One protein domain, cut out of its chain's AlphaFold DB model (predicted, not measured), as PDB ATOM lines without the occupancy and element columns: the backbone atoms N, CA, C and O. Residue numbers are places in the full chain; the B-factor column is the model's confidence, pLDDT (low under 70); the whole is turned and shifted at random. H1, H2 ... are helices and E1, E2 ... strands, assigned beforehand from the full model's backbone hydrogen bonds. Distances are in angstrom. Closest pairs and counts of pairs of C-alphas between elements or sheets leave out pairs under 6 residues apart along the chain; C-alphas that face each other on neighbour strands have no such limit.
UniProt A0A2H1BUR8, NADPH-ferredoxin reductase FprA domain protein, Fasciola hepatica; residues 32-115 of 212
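Overview. This is residues 32 to 115 of the 212 residues of the protein "NADPH-ferredoxin reductase FprA domain protein" of Fasciola hepatica (UniProt A0A2H1BUR8). A small sheet of three parallel strands has the long helix H1 over one face and the short helix H3 over the other, while the tiny helix H2 and a long loop reach out beyond one end of the sheet and make much of the length. The loop runs out to Asp 77 and comes back to edge strand E2, where residues 92 to 93 pair with residues 60 to 61 of E2, parallel. The printed part has 84 residues, with three named helices and three named strands in the order E1 H1 E2 H2 H3 E3; the sheet order is E2, E1, E3. The class is mixed, helices and strands, with under half of the residues in named elements. The whole is compact, with a radius of gyration of the C-alphas of 13.4 A, and flat, spanning 43 by 32 by 16 A.

Along the chain. In the sheet, E1 is residues 32 to 35, beginning at C-alpha 32 (32.883, -2.502, -26.105). E2, residues 56 to 61, is 16.9 A long, and E3 is residues 111 to 114, ending at C-alpha 114 (27.510, -9.830, -19.946). H1, residues 39 to 51, is 18.3 A long and begins at C-alpha 39 (31.455, -4.687, -9.503). H3 is residues 102 to 108, 10.0 A long, and H2 is residues 69 to 72.

Arrangement. E1 is the inner strand. E2 and E1 are parallel at 13 degrees, with N 34 and O 58 2.8 A apart, within hydrogen-bond range. E1 and E3 are parallel at 18 degrees, with N 35 and O 113 at 2.8 A, also within range. E1, H1 and E2 form a strand-helix-strand unit, two parallel neighbour strands with a helix between them, and its crossover is right-handed. H1 is on the sheet at a height of 9.5 A, over E1 and only just not over E2, on which 2 of its C-alphas fall. It runs along the strands, at 1 degrees to E1 on the local plane; its closest C-alphas to E2 are those of Ala 45 and Val 57, 6.5 A apart. H3 is on the opposite face at a height of 9.2 A, over E3 and only just not over E1, on which 2 of its C-alphas fall. Its closest C-alphas to E3 are those of Gln 106 and Val 112, 6.3 A apart. H2 is not on the sheet; it is close to H1 but not clearly touching, the closest C-alphas being those of Pro 39 and Leu 70, 7.4 A apart. H1 and H3 have every O i to N i+4 pair within hydrogen-bond range; H2 is too short for such a pair.

Size, cuts and confidence. The two C-alphas farthest apart, those of Asp 77 and Arg 107, are 43.1 A apart. The printed part has no cut. The link from H2 to H3, residues 73 to 101, is long. The mean pLDDT of the printed part is 86.7, and residues 79 to 89 are under 70.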
ATOM      1  N   VAL A  32      33.279  -1.400 -26.982       95.12
ATOM      2  CA  VAL A  32      32.883  -2.502 -26.105       95.12
ATOM      3  C   VAL A  32      31.636  -2.107 -25.327       95.12
ATOM      4  O   VAL A  32      31.606  -1.082 -24.652       95.12
ATOM      5  N   CYS A  33      30.610  -2.948 -25.391       96.06
ATOM      6  CA  CYS A  33      29.404  -2.816 -24.583       96.06
ATOM      7  C   CYS A  33      29.498  -3.725 -23.358       96.06
ATOM      8  O   CYS A  33      29.774  -4.917 -23.491       96.06
ATOM      9  N   ILE A  34      29.192  -3.204 -22.173       96.38
ATOM     10  CA  ILE A  34      29.059  -3.981 -20.939       96.38
ATOM     11  C   ILE A  34      27.604  -3.916 -20.469       96.38
ATOM     12  O   ILE A  34      27.045  -2.840 -20.270       96.38
ATOM     13  N   VAL A  35      26.975  -5.077 -20.297       96.50
ATOM     14  CA  VAL A  35      25.595  -5.206 -19.816       96.50
ATOM     15  C   VAL A  35      25.612  -5.503 -18.320       96.50
ATOM     16  O   VAL A  35      25.966  -6.604 -17.912       96.50
ATOM     17  N   GLY A  36      25.198  -4.531 -17.519       93.69
ATOM     18  CA  GLY A  36      25.250  -4.493 -16.062       93.69
ATOM     19  C   GLY A  36      26.207  -3.407 -15.565       93.69
ATOM     20  O   GLY A  36      27.175  -3.062 -16.235       93.69
ATOM     21  N   SER A  37      25.954  -2.893 -14.361       92.38
ATOM     22  CA  SER A  37      26.805  -1.909 -13.669       92.38
ATOM     23  C   SER A  37      27.217  -2.369 -12.262       92.38
ATOM     24  O   SER A  37      27.438  -1.569 -11.356       92.38
ATOM     25  N   GLY A  38      27.299  -3.683 -12.043       90.81
ATOM     26  CA  GLY A  38      27.843  -4.253 -10.807       90.81
ATOM     27  C   GLY A  38      29.379  -4.176 -10.732       90.81
ATOM     28  O   GLY A  38      30.023  -3.731 -11.684       90.81
ATOM     29  N   PRO A  39      29.998  -4.676  -9.646       90.06
ATOM     30  CA  PRO A  39      31.455  -4.687  -9.503       90.06
ATOM     31  C   PRO A  39      32.181  -5.309 -10.697       90.06
ATOM     32  O   PRO A  39      33.145  -4.740 -11.196       90.06
ATOM     33  N   THR A  40      31.686  -6.442 -11.207       91.81
ATOM     34  CA  THR A  40      32.262  -7.122 -12.377       91.81
ATOM     35  C   THR A  40      32.322  -6.209 -13.601       91.81
ATOM     36  O   THR A  40      33.333  -6.199 -14.300       91.81
ATOM     37  N   ALA A  41      31.281  -5.408 -13.842       92.75
ATOM     38  CA  ALA A  41      31.234  -4.469 -14.958       92.75
ATOM     39  C   ALA A  41      32.275  -3.354 -14.806       92.75
ATOM     40  O   ALA A  41      33.035  -3.085 -15.735       92.75
ATOM     41  N   PHE A  42      32.366  -2.759 -13.614       90.88
ATOM     42  CA  PHE A  42      33.339  -1.706 -13.328       90.88
ATOM     43  C   PHE A  42      34.786  -2.205 -13.390       90.88
ATOM     44  O   PHE A  42      35.624  -1.547 -14.006       90.88
ATOM     45  N   TYR A  43      35.083  -3.380 -12.828       91.12
ATOM     46  CA  TYR A  43      36.415  -3.983 -12.940       91.12
ATOM     47  C   TYR A  43      36.776  -4.298 -14.391       91.12
ATOM     48  O   TYR A  43      37.901  -4.035 -14.814       91.12
ATOM     49  N   THR A  44      35.818  -4.805 -15.169       92.69
ATOM     50  CA  THR A  44      36.013  -5.077 -16.596       92.69
ATOM     51  C   THR A  44      36.324  -3.796 -17.365       92.69
ATOM     52  O   THR A  44      37.306  -3.751 -18.104       92.69
ATOM     53  N   ALA A  45      35.545  -2.730 -17.165       91.69
ATOM     54  CA  ALA A  45      35.801  -1.447 -17.812       91.69
ATOM     55  C   ALA A  45      37.166  -0.878 -17.422       91.69
ATOM     56  O   ALA A  45      37.960  -0.531 -18.294       91.69
ATOM     57  N   GLN A  46      37.479  -0.847 -16.122       90.19
ATOM     58  CA  GLN A  46      38.763  -0.355 -15.628       90.19
ATOM     59  C   GLN A  46      39.935  -1.135 -16.232       90.19
ATOM     60  O   GLN A  46      40.944  -0.543 -16.608       90.19
ATOM     61  N   TYR A  47      39.806  -2.455 -16.340       91.81
ATOM     62  CA  TYR A  47      40.814  -3.301 -16.963       91.81
ATOM     63  C   TYR A  47      41.002  -2.975 -18.450       91.81
ATOM     64  O   TYR A  47      42.137  -2.790 -18.891       91.81
ATOM     65  N   LEU A  48      39.907  -2.863 -19.209       91.38
ATOM     66  CA  LEU A  48      39.947  -2.559 -20.642       91.38
ATOM     67  C   LEU A  48      40.612  -1.208 -20.913       91.38
ATOM     68  O   LEU A  48      41.499  -1.118 -21.755       91.38
ATOM     69  N   LEU A  49      40.243  -0.184 -20.149       89.56
ATOM     70  CA  LEU A  49      40.751   1.177 -20.320       89.56
ATOM     71  C   LEU A  49      42.205   1.330 -19.883       89.56
ATOM     72  O   LEU A  49      42.941   2.121 -20.461       89.56
ATOM     73  N   ARG A  50      42.644   0.558 -18.880       89.44
ATOM     74  CA  ARG A  50      44.055   0.523 -18.473       89.44
ATOM     75  C   ARG A  50      44.948  -0.168 -19.500       89.44
ATOM     76  O   ARG A  50      46.127   0.154 -19.572       89.44
ATOM     77  N   ARG A  51      44.424  -1.151 -20.241       89.81
ATOM     78  CA  ARG A  51      45.204  -1.919 -21.229       89.81
ATOM     79  C   ARG A  51      45.137  -1.359 -22.640       89.81
ATOM     80  O   ARG A  51      46.048  -1.612 -23.424       89.81
ATOM     81  N   HIS A  52      44.087  -0.615 -22.965       86.50
ATOM     82  CA  HIS A  52      43.847  -0.115 -24.310       86.50
ATOM     83  C   HIS A  52      43.465   1.366 -24.271       86.50
ATOM     84  O   HIS A  52      42.335   1.721 -23.949       86.50
ATOM     85  N   ASN A  53      44.393   2.232 -24.686       79.94
ATOM     86  CA  ASN A  53      44.200   3.690 -24.690       79.94
ATOM     87  C   ASN A  53      43.150   4.181 -25.705       79.94
ATOM     88  O   ASN A  53      42.736   5.333 -25.648       79.94
ATOM     89  N   ALA A  54      42.742   3.326 -26.647       86.62
ATOM     90  CA  ALA A  54      41.814   3.654 -27.727       86.62
ATOM     91  C   ALA A  54      40.528   2.810 -27.687       86.62
ATOM     92  O   ALA A  54      39.869   2.678 -28.709       86.62
ATOM     93  N   VAL A  55      40.186   2.184 -26.555       91.00
ATOM     94  CA  VAL A  55      38.910   1.466 -26.391       91.00
ATOM     95  C   VAL A  55      37.850   2.416 -25.847       91.00
ATOM     96  O   VAL A  55      38.081   3.111 -24.860       91.00
ATOM     97  N   GLN A  56      36.664   2.395 -26.451       91.38
ATOM     98  CA  GLN A  56      35.477   3.036 -25.893       91.38
ATOM     99  C   GLN A  56      34.622   1.983 -25.182       91.38
ATOM    100  O   GLN A  56      34.345   0.926 -25.750       91.38
ATOM    101  N   VAL A  57      34.195   2.278 -23.953       92.38
ATOM    102  CA  VAL A  57      33.343   1.392 -23.151       92.38
ATOM    103  C   VAL A  57      32.010   2.072 -22.863       92.38
ATOM    104  O   VAL A  57      31.981   3.108 -22.202       92.38
ATOM    105  N   ASP A  58      30.921   1.437 -23.284       93.81
ATOM    106  CA  ASP A  58      29.555   1.844 -22.958       93.81
ATOM    107  C   ASP A  58      28.942   0.823 -21.985       93.81
ATOM    108  O   ASP A  58      29.008  -0.388 -22.213       93.81
ATOM    109  N   MET A  59      28.327   1.300 -20.898       94.31
ATOM    110  CA  MET A  59      27.637   0.453 -19.918       94.31
ATOM    111  C   MET A  59      26.117   0.606 -20.014       94.31
ATOM    112  O   MET A  59      25.601   1.717 -20.144       94.31
ATOM    113  N   PHE A  60      25.402  -0.508 -19.882       95.00
ATOM    114  CA  PHE A  60      23.940  -0.567 -19.839       95.00
ATOM    115  C   PHE A  60      23.492  -1.141 -18.499       95.00
ATOM    116  O   PHE A  60      23.963  -2.198 -18.100       95.00
ATOM    117  N   GLU A  61      22.565  -0.487 -17.810       93.62
ATOM    118  CA  GLU A  61      22.046  -0.929 -16.516       93.62
ATOM    119  C   GLU A  61      20.517  -0.887 -16.505       93.62
ATOM    120  O   GLU A  61      19.908   0.089 -16.927       93.62
ATOM    121  N   LYS A  62      19.873  -1.930 -15.975       92.56
ATOM    122  CA  LYS A  62      18.408  -1.973 -15.868       92.56
ATOM    123  C   LYS A  62      17.882  -1.108 -14.716       92.56
ATOM    124  O   LYS A  62      16.757  -0.624 -14.780       92.56
ATOM    125  N   LEU A  63      18.658  -0.955 -13.642       88.31
ATOM    126  CA  LEU A  63      18.278  -0.179 -12.461       88.31
ATOM    127  C   LEU A  63      18.627   1.314 -12.619       88.31
ATOM    128  O   LEU A  63      19.625   1.645 -13.251       88.31
ATOM    129  N   PRO A  64      17.865   2.233 -11.995       86.50
ATOM    130  CA  PRO A  64      18.156   3.668 -12.085       86.50
ATOM    131  C   PRO A  64      19.497   4.084 -11.467       86.50
ATOM    132  O   PRO A  64      20.042   5.118 -11.836       86.50
ATOM    133  N   ALA A  65      20.015   3.314 -10.503       86.62
ATOM    134  CA  ALA A  65      21.288   3.601  -9.853       86.62
ATOM    135  C   ALA A  65      22.311   2.481 -10.107       86.62
ATOM    136  O   ALA A  65      21.944   1.300 -10.052       86.62
ATOM    137  N   PRO A  66      23.591   2.839 -10.323       86.56
ATOM    138  CA  PRO A  66      24.651   1.875 -10.582       86.56
ATOM    139  C   PRO A  66      25.076   1.093  -9.327       86.56
ATOM    140  O   PRO A  66      24.545   1.280  -8.227       86.56
ATOM    141  N   PHE A  67      26.092   0.244  -9.506       87.06
ATOM    142  CA  PHE A  67      26.816  -0.538  -8.490       87.06
ATOM    143  C   PHE A  67      26.151  -1.852  -8.069       87.06
ATOM    144  O   PHE A  67      26.773  -2.658  -7.369       87.06
ATOM    145  N   GLY A  68      24.924  -2.119  -8.525       87.12
ATOM    146  CA  GLY A  68      24.234  -3.389  -8.297       87.12
ATOM    147  C   GLY A  68      24.238  -3.799  -6.820       87.12
ATOM    148  O   GLY A  68      23.782  -3.052  -5.954       87.12
ATOM    149  N   LEU A  69      24.783  -4.980  -6.511       86.50
ATOM    150  CA  LEU A  69      24.825  -5.514  -5.144       86.50
ATOM    151  C   LEU A  69      25.685  -4.700  -4.166       86.50
ATOM    152  O   LEU A  69      25.432  -4.777  -2.971       86.50
ATOM    153  N   LEU A  70      26.630  -3.867  -4.609       84.62
ATOM    154  CA  LEU A  70      27.318  -2.966  -3.666       84.62
ATOM    155  C   LEU A  70      26.369  -1.924  -3.076       84.62
ATOM    156  O   LEU A  70      26.561  -1.465  -1.952       84.62
ATOM    157  N   ARG A  71      25.333  -1.559  -3.835       84.69
ATOM    158  CA  ARG A  71      24.281  -0.655  -3.379       84.69
ATOM    159  C   ARG A  71      23.145  -1.405  -2.694       84.69
ATOM    160  O   ARG A  71      22.704  -0.973  -1.636       84.69
ATOM    161  N   TYR A  72      22.682  -2.494  -3.304       85.25
ATOM    162  CA  TYR A  72      21.432  -3.163  -2.929       85.25
ATOM    163  C   TYR A  72      21.608  -4.483  -2.164       85.25
ATOM    164  O   TYR A  72      20.627  -5.024  -1.666       85.25
ATOM    165  N   GLY A  73      22.826  -5.019  -2.083       82.88
ATOM    166  CA  GLY A  73      23.133  -6.312  -1.463       82.88
ATOM    167  C   GLY A  73      23.978  -6.200  -0.196       82.88
ATOM    168  O   GLY A  73      23.667  -6.848   0.793       82.88
ATOM    169  N   VAL A  74      25.017  -5.359  -0.205       83.00
ATOM    170  CA  VAL A  74      25.890  -5.153   0.961       83.00
ATOM    171  C   VAL A  74      25.060  -4.633   2.125       83.00
ATOM    172  O   VAL A  74      24.376  -3.613   1.997       83.00
ATOM    173  N   ALA A  75      25.118  -5.350   3.247       75.31
ATOM    174  CA  ALA A  75      24.418  -4.970   4.458       75.31
ATOM    175  C   ALA A  75      24.798  -3.534   4.864       75.31
ATOM    176  O   ALA A  75      25.952  -3.114   4.703       75.31
ATOM    177  N   PRO A  76      23.845  -2.744   5.383       72.19
ATOM    178  CA  PRO A  76      24.093  -1.342   5.698       72.19
ATOM    179  C   PRO A  76      25.212  -1.183   6.728       72.19
ATOM    180  O   PRO A  76      25.841  -0.129   6.794       72.19
ATOM    181  N   ASP A  77      25.482  -2.224   7.514       70.88
ATOM    182  CA  ASP A  77      26.495  -2.226   8.545       70.88
ATOM    183  C   ASP A  77      27.940  -2.452   8.103       70.88
ATOM    184  O   ASP A  77      28.816  -2.299   8.950       70.88
ATOM    185  N   HIS A  78      28.173  -2.674   6.803       73.44
ATOM    186  CA  HIS A  78      29.493  -2.906   6.194       73.44
ATOM    187  C   HIS A  78      29.839  -1.821   5.158       73.44
ATOM    188  O   HIS A  78      29.955  -2.111   3.959       73.44
ATOM    189  N   PRO A  79      29.944  -0.532   5.548       67.06
ATOM    190  CA  PRO A  79      30.287   0.537   4.611       67.06
ATOM    191  C   PRO A  79      31.672   0.349   3.968       67.06
ATOM    192  O   PRO A  79      31.866   0.773   2.833       67.06
ATOM    193  N   GLU A  80      32.606  -0.313   4.646       64.88
ATOM    194  CA  GLU A  80      33.974  -0.573   4.188       64.88
ATOM    195  C   GLU A  80      34.052  -1.472   2.946       64.88
ATOM    196  O   GLU A  80      35.003  -1.379   2.173       64.88
ATOM    197  N   VAL A  81      33.033  -2.304   2.710       62.75
ATOM    198  CA  VAL A  81      32.960  -3.193   1.537       62.75
ATOM    199  C   VAL A  81      32.457  -2.441   0.296       62.75
ATOM    200  O   VAL A  81      32.580  -2.926  -0.833       62.75
ATOM    201  N   LYS A  82      31.915  -1.225   0.460       63.81
ATOM    202  CA  LYS A  82      31.475  -0.385  -0.660       63.81
ATOM    203  C   LYS A  82      32.692   0.251  -1.325       63.81
ATOM    204  O   LYS A  82      33.059   1.387  -1.045       63.81
ATOM    205  N   VAL A  83      33.306  -0.502  -2.236       63.59
ATOM    206  CA  VAL A  83      34.362   0.004  -3.117       63.59
ATOM    207  C   VAL A  83      33.835   1.233  -3.850       63.59
ATOM    208  O   VAL A  83      32.827   1.176  -4.559       63.59
ATOM    209  N   GLN A  84      34.523   2.355  -3.667       63.38
ATOM    210  CA  GLN A  84      34.184   3.616  -4.304       63.38
ATOM    211  C   GLN A  84      34.660   3.565  -5.757       63.38
ATOM    212  O   GLN A  84      35.778   3.955  -6.089       63.38
ATOM    213  N   PHE A  85      33.822   3.020  -6.638       67.56
ATOM    214  CA  PHE A  85      34.037   3.182  -8.068       67.56
ATOM    215  C   PHE A  85      33.920   4.667  -8.397       67.56
ATOM    216  O   PHE A  85      32.962   5.336  -7.999       67.56
ATOM    217  N   SER A  86      34.933   5.199  -9.070       54.75
ATOM    218  CA  SER A  86      34.953   6.602  -9.441       54.75
ATOM    219  C   SER A  86      33.777   6.889 -10.382       54.75
ATOM    220  O   SER A  86      33.477   6.099 -11.278       54.75
ATOM    221  N   ALA A  87      33.085   8.006 -10.148       54.72
ATOM    222  CA  ALA A  87      31.819   8.404 -10.776       54.72
ATOM    223  C   ALA A  87      31.894   8.677 -12.299       54.72
ATOM    224  O   ALA A  87      31.050   9.374 -12.844       54.72
ATOM    225  N   PHE A  88      32.909   8.161 -12.993       58.94
ATOM    226  CA  PHE A  88      33.173   8.445 -14.404       58.94
ATOM    227  C   PHE A  88      32.279   7.663 -15.374       58.94
ATOM    228  O   PHE A  88      32.248   8.001 -16.552       58.94
ATOM    229  N   TYR A  89      31.554   6.640 -14.907       69.69
ATOM    230  CA  TYR A  89      30.628   5.873 -15.743       69.69
ATOM    231  C   TYR A  89      29.193   6.113 -15.302       69.69
ATOM    232  O   TYR A  89      28.763   5.618 -14.261       69.69
ATOM    233  N   GLU A  90      28.451   6.831 -16.139       80.00
ATOM    234  CA  GLU A  90      26.996   6.900 -16.074       80.00
ATOM    235  C   GLU A  90      26.427   5.822 -17.006       80.00
ATOM    236  O   GLU A  90      26.428   5.999 -18.230       80.00
ATOM    237  N   PRO A  91      25.999   4.659 -16.481       85.50
ATOM    238  CA  PRO A  91      25.415   3.632 -17.323       85.50
ATOM    239  C   PRO A  91      24.069   4.098 -17.878       85.50
ATOM    240  O   PRO A  91      23.285   4.776 -17.211       85.50
ATOM    241  N   ARG A  92      23.766   3.670 -19.101       89.62
ATOM    242  CA  ARG A  92      22.475   3.927 -19.740       89.62
ATOM    243  C   ARG A  92      21.402   3.108 -19.030       89.62
ATOM    244  O   ARG A  92      21.521   1.883 -18.986       89.62
ATOM    245  N   ASN A  93      20.358   3.757 -18.513       91.25
ATOM    246  CA  ASN A  93      19.272   3.062 -17.825       91.25
ATOM    247  C   ASN A  93      18.341   2.345 -18.823       91.25
ATOM    248  O   ASN A  93      17.332   2.900 -19.241       91.25
ATOM    249  N   VAL A  94      18.726   1.139 -19.248       93.12
ATOM    250  CA  VAL A  94      18.060   0.346 -20.288       93.12
ATOM    251  C   VAL A  94      18.079  -1.136 -19.927       93.12
ATOM    252  O   VAL A  94      19.125  -1.722 -19.632       93.12
ATOM    253  N   THR A  95      16.927  -1.788 -20.050       93.38
ATOM    254  CA  THR A  95      16.792  -3.234 -19.859       93.38
ATOM    255  C   THR A  95      17.135  -3.998 -21.138       93.38
ATOM    256  O   THR A  95      16.288  -4.217 -22.013       93.38
ATOM    257  N   VAL A  96      18.379  -4.471 -21.244       94.19
ATOM    258  CA  VAL A  96      18.800  -5.365 -22.337       94.19
ATOM    259  C   VAL A  96      18.011  -6.678 -22.286       94.19
ATOM    260  O   VAL A  96      17.841  -7.282 -21.231       94.19
ATOM    261  N   GLY A  97      17.504  -7.111 -23.440       93.06
ATOM    262  CA  GLY A  97      16.589  -8.242 -23.603       93.06
ATOM    263  C   GLY A  97      15.110  -7.843 -23.654       93.06
ATOM    264  O   GLY A  97      14.316  -8.601 -24.208       93.06
ATOM    265  N   LYS A  98      14.746  -6.654 -23.150       92.56
ATOM    266  CA  LYS A  98      13.375  -6.116 -23.199       92.56
ATOM    267  C   LYS A  98      13.275  -4.885 -24.097       92.56
ATOM    268  O   LYS A  98      12.482  -4.878 -25.029       92.56
ATOM    269  N   GLU A  99      14.082  -3.868 -23.814       94.81
ATOM    270  CA  GLU A  99      14.076  -2.587 -24.532       94.81
ATOM    271  C   GLU A  99      15.022  -2.603 -25.736       94.81
ATOM    272  O   GLU A  99      14.686  -2.080 -26.792       94.81
ATOM    273  N   ILE A 100      16.184  -3.248 -25.593       95.00
ATOM    274  CA  ILE A 100      17.149  -3.472 -26.678       95.00
ATOM    275  C   ILE A 100      17.484  -4.956 -26.721       95.00
ATOM    276  O   ILE A 100      17.815  -5.556 -25.696       95.00
ATOM    277  N   ARG A 101      17.425  -5.575 -27.900       96.12
ATOM    278  CA  ARG A 101      17.768  -6.990 -28.067       96.12
ATOM    279  C   ARG A 101      19.282  -7.169 -28.058       96.12
ATOM    280  O   ARG A 101      20.021  -6.398 -28.661       96.12
ATOM    281  N   LEU A 102      19.752  -8.274 -27.480       94.75
ATOM    282  CA  LEU A 102      21.184  -8.605 -27.458       94.75
ATOM    283  C   LEU A 102      21.813  -8.615 -28.865       94.75
ATOM    284  O   LEU A 102      22.928  -8.139 -29.045       94.75
ATOM    285  N   ARG A 103      21.071  -9.089 -29.876       95.69
ATOM    286  CA  ARG A 103      21.526  -9.112 -31.277       95.69
ATOM    287  C   ARG A 103      21.795  -7.722 -31.856       95.69
ATOM    288  O   ARG A 103      22.623  -7.594 -32.748       95.69
ATOM    289  N   GLU A 104      21.094  -6.695 -31.385       95.62
ATOM    290  CA  GLU A 104      21.305  -5.315 -31.837       95.62
ATOM    291  C   GLU A 104      22.618  -4.774 -31.268       95.62
ATOM    292  O   GLU A 104      23.414  -4.200 -32.005       95.62
ATOM    293  N   LEU A 105      22.906  -5.072 -29.996       94.94
ATOM    294  CA  LEU A 105      24.190  -4.746 -29.372       94.94
ATOM    295  C   LEU A 105      25.353  -5.477 -30.056       94.94
ATOM    296  O   LEU A 105      26.372  -4.866 -30.349       94.94
ATOM    297  N   GLN A 106      25.188  -6.758 -30.386       95.12
ATOM    298  CA  GLN A 106      26.215  -7.534 -31.097       95.12
ATOM    299  C   GLN A 106      26.531  -6.996 -32.500       95.12
ATOM    300  O   GLN A 106      27.615  -7.246 -33.012       95.12
ATOM    301  N   ARG A 107      25.591  -6.285 -33.137       95.25
ATOM    302  CA  ARG A 107      25.811  -5.630 -34.437       95.25
ATOM    303  C   ARG A 107      26.441  -4.246 -34.296       95.25
ATOM    304  O   ARG A 107      27.140  -3.817 -35.204       95.25
ATOM    305  N   ALA A 108      26.149  -3.547 -33.200       93.81
ATOM    306  CA  ALA A 108      26.603  -2.179 -32.965       93.81
ATOM    307  C   ALA A 108      27.997  -2.093 -32.321       93.81
ATOM    308  O   ALA A 108      28.677  -1.091 -32.500       93.81
ATOM    309  N   TYR A 109      28.419  -3.120 -31.579       95.19
ATOM    310  CA  TYR A 109      29.674  -3.126 -30.825       95.19
ATOM    311  C   TYR A 109      30.627  -4.212 -31.316       95.19
ATOM    312  O   TYR A 109      30.203  -5.287 -31.735       95.19
ATOM    313  N   SER A 110      31.930  -3.960 -31.189       94.31
ATOM    314  CA  SER A 110      32.978  -4.943 -31.492       94.31
ATOM    315  C   SER A 110      32.958  -6.120 -30.511       94.31
ATOM    316  O   SER A 110      33.306  -7.239 -30.878       94.31
ATOM    317  N   ALA A 111      32.552  -5.874 -29.263       94.81
ATOM    318  CA  ALA A 111      32.363  -6.903 -28.248       94.81
ATOM    319  C   ALA A 111      31.226  -6.532 -27.286       94.81
ATOM    320  O   ALA A 111      31.015  -5.359 -26.973       94.81
ATOM    321  N   VAL A 112      30.527  -7.551 -26.783       96.69
ATOM    322  CA  VAL A 112      29.486  -7.410 -25.757       96.69
ATOM    323  C   VAL A 112      29.841  -8.298 -24.570       96.69
ATOM    324  O   VAL A 112      29.988  -9.509 -24.722       96.69
ATOM    325  N   ILE A 113      29.958  -7.701 -23.388       97.00
ATOM    326  CA  ILE A 113      30.283  -8.380 -22.135       97.00
ATOM    327  C   ILE A 113      29.034  -8.422 -21.261       97.00
ATOM    328  O   ILE A 113      28.426  -7.394 -20.972       97.00
ATOM    329  N   LEU A 114      28.656  -9.620 -20.822       96.56
ATOM    330  CA  LEU A 114      27.510  -9.830 -19.946       96.56
ATOM    331  C   LEU A 114      27.979  -9.852 -18.487       96.56
ATOM    332  O   LEU A 114      28.623 -10.797 -18.046       96.56
ATOM    333  N   ALA A 115      27.646  -8.802 -17.741       95.31
ATOM    334  CA  ALA A 115      28.023  -8.583 -16.345       95.31
ATOM    335  C   ALA A 115      26.795  -8.236 -15.471       95.31
ATOM    336  O   ALA A 115      26.889  -7.469 -14.512       95.31
TER     337      ALA A 115